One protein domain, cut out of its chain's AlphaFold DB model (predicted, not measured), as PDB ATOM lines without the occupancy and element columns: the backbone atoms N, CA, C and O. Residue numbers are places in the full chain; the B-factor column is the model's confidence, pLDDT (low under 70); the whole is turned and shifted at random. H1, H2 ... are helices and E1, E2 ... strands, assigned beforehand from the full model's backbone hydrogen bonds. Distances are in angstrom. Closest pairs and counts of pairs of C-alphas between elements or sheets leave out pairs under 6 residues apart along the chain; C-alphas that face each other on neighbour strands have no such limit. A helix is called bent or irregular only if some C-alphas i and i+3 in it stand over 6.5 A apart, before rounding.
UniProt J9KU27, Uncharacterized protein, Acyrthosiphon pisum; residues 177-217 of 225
ATOM      1  N   THR A 177     -14.111  36.280 -13.823       84.06
ATOM      2  CA  THR A 177     -13.921  37.567 -14.510       84.06
ATOM      3  C   THR A 177     -13.375  38.648 -13.581       84.06
ATOM      4  O   THR A 177     -12.553  39.478 -13.991       84.06
ATOM      5  N   ARG A 178     -13.766  38.617 -12.302       86.81
ATOM      6  CA  ARG A 178     -13.335  39.590 -11.300       86.81
ATOM      7  C   ARG A 178     -11.857  39.437 -10.971       86.81
ATOM      8  O   ARG A 178     -11.156  40.443 -10.846       86.81
ATOM      9  N   ILE A 179     -11.377  38.202 -10.836       88.00
ATOM     10  CA  ILE A 179      -9.975  37.917 -10.502       88.00
ATOM     11  C   ILE A 179      -9.062  38.387 -11.631       88.00
ATOM     12  O   ILE A 179      -8.076  39.073 -11.364       88.00
ATOM     13  N   TYR A 180      -9.416  38.099 -12.885       87.19
ATOM     14  CA  TYR A 180      -8.615  38.515 -14.038       87.19
ATOM     15  C   TYR A 180      -8.612  40.021 -14.233       87.19
ATOM     16  O   TYR A 180      -7.544  40.605 -14.401       87.19
ATOM     17  N   THR A 181      -9.774  40.663 -14.130       89.50
ATOM     18  CA  THR A 181      -9.854  42.124 -14.230       89.50
ATOM     19  C   THR A 181      -8.996  42.783 -13.156       89.50
ATOM     20  O   THR A 181      -8.213  43.687 -13.453       89.50
ATOM     21  N   LYS A 182      -9.051  42.283 -11.916       92.25
ATOM     22  CA  LYS A 182      -8.221  42.771 -10.808       92.25
ATOM     23  C   LYS A 182      -6.727  42.526 -11.039       92.25
ATOM     24  O   LYS A 182      -5.919  43.416 -10.789       92.25
ATOM     25  N   ALA A 183      -6.345  41.336 -11.494       90.88
ATOM     26  CA  ALA A 183      -4.948  41.001 -11.754       90.88
ATOM     27  C   ALA A 183      -4.374  41.850 -12.896       90.88
ATOM     28  O   ALA A 183      -3.279  42.393 -12.773       90.88
ATOM     29  N   PHE A 184      -5.139  42.013 -13.974       92.06
ATOM     30  CA  PHE A 184      -4.740  42.776 -15.147       92.06
ATOM     31  C   PHE A 184      -4.611  44.269 -14.838       92.06
ATOM     32  O   PHE A 184      -3.558  44.854 -15.082       92.06
ATOM     33  N   THR A 185      -5.624  44.873 -14.212       91.06
ATOM     34  CA  THR A 185      -5.562  46.281 -13.774       91.06
ATOM     35  C   THR A 185      -4.401  46.525 -12.809       91.06
ATOM     36  O   THR A 185      -3.632  47.464 -13.006       91.06
ATOM     37  N   SER A 186      -4.205  45.640 -11.824       93.31
ATOM     38  CA  SER A 186      -3.074  45.702 -10.887       93.31
ATOM     39  C   SER A 186      -1.720  45.637 -11.603       93.31
ATOM     40  O   SER A 186      -0.827  46.441 -11.320       93.31
ATOM     41  N   ALA A 187      -1.572  44.732 -12.574       91.94
ATOM     42  CA  ALA A 187      -0.355  44.608 -13.369       91.94
ATOM     43  C   ALA A 187      -0.074  45.885 -14.172       91.94
ATOM     44  O   ALA A 187       1.049  46.386 -14.124       91.94
ATOM     45  N   ILE A 188      -1.083  46.461 -14.835       90.62
ATOM     46  CA  ILE A 188      -0.944  47.717 -15.588       90.62
ATOM     47  C   ILE A 188      -0.589  48.886 -14.660       90.62
ATOM     48  O   ILE A 188       0.327  49.649 -14.965       90.62
ATOM     49  N   SER A 189      -1.231  49.010 -13.497       89.38
ATOM     50  CA  SER A 189      -0.887  50.056 -12.521       89.38
ATOM     51  C   SER A 189       0.542  49.902 -11.988       89.38
ATOM     52  O   SER A 189       1.287  50.882 -11.888       89.38
ATOM     53  N   GLY A 190       0.960  48.670 -11.682       89.94
ATOM     54  CA  GLY A 190       2.330  48.365 -11.275       89.94
ATOM     55  C   GLY A 190       3.340  48.692 -12.375       89.94
ATOM     56  O   GLY A 190       4.388  49.282 -12.102       89.94
ATOM     57  N   LEU A 191       3.002  48.370 -13.620       87.62
ATOM     58  CA  LEU A 191       3.799  48.662 -14.804       87.62
ATOM     59  C   LEU A 191       3.983  50.175 -14.984       87.62
ATOM     60  O   LEU A 191       5.114  50.662 -15.012       87.62
ATOM     61  N   GLN A 192       2.887  50.936 -14.983       86.88
ATOM     62  CA  GLN A 192       2.901  52.397 -15.097       86.88
ATOM     63  C   GLN A 192       3.721  53.055 -13.978       86.88
ATOM     64  O   GLN A 192       4.518  53.960 -14.239       86.88
ATOM     65  N   ARG A 193       3.584  52.588 -12.729       86.00
ATOM     66  CA  ARG A 193       4.357  53.116 -11.593       86.00
ATOM     67  C   ARG A 193       5.852  52.842 -11.739       86.00
ATOM     68  O   ARG A 193       6.657  53.748 -11.529       86.00
ATOM     69  N   ASN A 194       6.228  51.617 -12.104       82.88
ATOM     70  CA  ASN A 194       7.629  51.249 -12.324       82.88
ATOM     71  C   ASN A 194       8.249  52.011 -13.497       82.88
ATOM     72  O   ASN A 194       9.455  52.265 -13.514       82.88
ATOM     73  N   PHE A 195       7.433  52.370 -14.483       82.25
ATOM     74  CA  PHE A 195       7.901  53.030 -15.685       82.25
ATOM     75  C   PHE A 195       8.051  54.540 -15.545       82.25
ATOM     76  O   PHE A 195       8.999  55.105 -16.092       82.25
ATOM     77  N   LYS A 196       7.221  55.182 -14.719       76.44
ATOM     78  CA  LYS A 196       7.374  56.604 -14.376       76.44
ATOM     79  C   LYS A 196       8.685  56.910 -13.642       76.44
ATOM     80  O   LYS A 196       9.224  58.002 -13.801       76.44
ATOM     81  N   THR A 197       9.209  55.972 -12.852       78.19
ATOM     82  CA  THR A 197      10.373  56.213 -11.981       78.19
ATOM     83  C   THR A 197      11.723  55.914 -12.635       78.19
ATOM     84  O   THR A 197      12.742  56.449 -12.199       78.19
ATOM     85  N   ARG A 198      11.774  55.085 -13.687       76.69
ATOM     86  CA  ARG A 198      13.042  54.689 -14.326       76.69
ATOM     87  C   ARG A 198      13.429  55.643 -15.459       76.69
ATOM     88  O   ARG A 198      12.650  55.892 -16.372       76.69
ATOM     89  N   LYS A 199      14.672  56.140 -15.442       69.88
ATOM     90  CA  LYS A 199      15.207  57.053 -16.475       69.88
ATOM     91  C   LYS A 199      15.334  56.407 -17.865       69.88
ATOM     92  O   LYS A 199      15.249  57.119 -18.856       69.88
ATOM     93  N   THR A 200      15.477  55.083 -17.949       71.69
ATOM     94  CA  THR A 200      15.641  54.320 -19.205       71.69
ATOM     95  C   THR A 200      14.330  53.753 -19.748       71.69
ATOM     96  O   THR A 200      14.309  52.720 -20.416       71.69
ATOM     97  N   ASN A 201      13.202  54.378 -19.415       72.88
ATOM     98  CA  ASN A 201      11.922  53.759 -19.678       72.88
ATOM     99  C   ASN A 201      11.412  53.976 -21.108       72.88
ATOM    100  O   ASN A 201      10.978  55.073 -21.460       72.88
ATOM    101  N   ILE A 202      11.386  52.893 -21.887       78.69
ATOM    102  CA  ILE A 202      10.832  52.853 -23.249       78.69
ATOM    103  C   ILE A 202       9.333  53.190 -23.312       78.69
ATOM    104  O   ILE A 202       8.863  53.649 -24.345       78.69
ATOM    105  N   PHE A 203       8.593  53.045 -22.211       78.69
ATOM    106  CA  PHE A 203       7.157  53.318 -22.127       78.69
ATOM    107  C   PHE A 203       6.815  54.691 -21.532       78.69
ATOM    108  O   PHE A 203       5.644  55.014 -21.380       78.69
ATOM    109  N   LYS A 204       7.806  55.533 -21.202       77.62
ATOM    110  CA  LYS A 204       7.554  56.846 -20.574       77.62
ATOM    111  C   LYS A 204       6.688  57.767 -21.434       77.62
ATOM    112  O   LYS A 204       5.943  58.588 -20.907       77.62
ATOM    113  N   ASN A 205       6.816  57.629 -22.747       81.12
ATOM    114  CA  ASN A 205       6.078  58.431 -23.710       81.12
ATOM    115  C   ASN A 205       4.770  57.762 -24.137       81.12
ATOM    116  O   ASN A 205       4.150  58.271 -25.060       81.12
ATOM    117  N   TYR A 206       4.361  56.650 -23.518       83.50
ATOM    118  CA  TYR A 206       3.138  55.958 -23.898       83.50
ATOM    119  C   TYR A 206       2.031  56.137 -22.864       83.50
ATOM    120  O   TYR A 206       2.277  55.994 -21.665       83.50
ATOM    121  N   ASP A 207       0.815  56.413 -23.332       84.38
ATOM    122  CA  ASP A 207      -0.387  56.265 -22.514       84.38
ATOM    123  C   ASP A 207      -0.931  54.847 -22.686       84.38
ATOM    124  O   ASP A 207      -1.199  54.408 -23.804       84.38
ATOM    125  N   ILE A 208      -1.006  54.094 -21.589       86.75
ATOM    126  CA  ILE A 208      -1.325  52.666 -21.636       86.75
ATOM    127  C   ILE A 208      -2.816  52.485 -21.370       86.75
ATOM    128  O   ILE A 208      -3.258  52.538 -20.219       86.75
ATOM    129  N   HIS A 209      -3.568  52.202 -22.427       89.25
ATOM    130  CA  HIS A 209      -4.968  51.802 -22.344       89.25
ATOM    131  C   HIS A 209      -5.078  50.285 -22.312       89.25
ATOM    132  O   HIS A 209      -4.312  49.578 -22.963       89.25
ATOM    133  N   HIS A 210      -6.049  49.776 -21.567       89.62
ATOM    134  CA  HIS A 210      -6.226  48.347 -21.397       89.62
ATOM    135  C   HIS A 210      -7.655  47.949 -21.761       89.62
ATOM    136  O   HIS A 210      -8.604  48.657 -21.424       89.62
ATOM    137  N   THR A 211      -7.807  46.829 -22.456       92.12
ATOM    138  CA  THR A 211      -9.107  46.269 -22.833       92.12
ATOM    139  C   THR A 211      -9.139  44.791 -22.474       92.12
ATOM    140  O   THR A 211      -8.154  44.074 -22.646       92.12
ATOM    141  N   ILE A 212     -10.259  44.331 -21.922       88.38
ATOM    142  CA  ILE A 212     -10.482  42.917 -21.622       88.38
ATOM    143  C   ILE A 212     -11.696  42.482 -22.422       88.38
ATOM    144  O   ILE A 212     -12.754  43.098 -22.303       88.38
ATOM    145  N   ASP A 213     -11.536  41.432 -23.218       88.81
ATOM    146  CA  ASP A 213     -12.617  40.844 -23.997       88.81
ATOM    147  C   ASP A 213     -12.786  39.374 -23.604       88.81
ATOM    148  O   ASP A 213     -11.869  38.557 -23.727       88.81
ATOM    149  N   MET A 214     -13.960  39.036 -23.080       86.12
ATOM    150  CA  MET A 214     -14.292  37.660 -22.737       86.12
ATOM    151  C   MET A 214     -15.020  37.054 -23.935       86.12
ATOM    152  O   MET A 214     -16.039  37.584 -24.365       86.12
ATOM    153  N   LYS A 215     -14.525  35.939 -24.478       84.81
ATOM    154  CA  LYS A 215     -15.162  35.253 -25.609       84.81
ATOM    155  C   LYS A 215     -15.653  33.873 -25.220       84.81
ATOM    156  O   LYS A 215     -15.087  33.192 -24.364       84.81
ATOM    157  N   GLN A 216     -16.749  33.449 -25.838       80.88
ATOM    158  CA  GLN A 216     -17.226  32.082 -25.686       80.88
ATOM    159  C   GLN A 216     -16.266  31.157 -26.437       80.88
ATOM    160  O   GLN A 216     -15.805  31.497 -27.525       80.88
ATOM    161  N   LEU A 217     -15.938  30.004 -25.850       74.56
ATOM    162  CA  LEU A 217     -15.179  28.983 -26.566       74.56
ATOM    163  C   LEU A 217     -15.994  28.569 -27.791       74.56
ATOM    164  O   LEU A 217     -17.146  28.151 -27.644       74.56
TER     165      LEU A 217
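Overview. This is residues 177 to 217 of the 225 residues of an uncharacterized protein of Acyrthosiphon pisum (UniProt J9KU27). One long helix, H1, and one long strand, E1, make a narrow U: the strand folds back beside the helix, and the turn at one end joins the two arms. Residues 197 to 202 stick out at that turn, of which Thr 197 belongs to H1, and E1 has no second named strand beside it. The printed part has 41 residues, with one named helix and then one named strand along the chain; the class is mixed, helices and strands. The whole is loose, with a radius of gyration of the C-alphas of 12.9 A, and its outline is a rod with spans of 42 by 16 by 12 A.

Along the chain. H1 is the helix of residues 177 to 197, 30.7 A from first to last C-alpha. It begins with C-alpha 177 at (-13.921, 37.567, -14.510) and ends with C-alpha 197 at (10.373, 56.213, -11.981). E1 is the strand of residues 206 to 215, 27.7 A long in the same sense, and C-alpha 215 is at (-15.162, 35.253, -25.609).

Arrangement. H1 is not bent, and 16 of its 17 O i to N i+4 pairs are within hydrogen-bond range. H1 and E1 have 5 pairs of C-alphas within 8 A. Their closest C-alphas are those of Thr 181 and Ile 212, 7.5 A apart. The centres of the two elements are 11.1 A apart. E1 pairs with no named strand.

Size, cuts and confidence. The two C-alphas farthest apart are those of Lys 199 and Leu 217, at 42.6 A, while the C-alphas of Thr 177 and Leu 217, the first and last printed, are 14.9 A apart. The printed part has no cut. The link from H1 to E1, with 8 residues between them, is short. The mean pLDDT of the printed part is 84.7, and residue 199 is the one printed residue under 70.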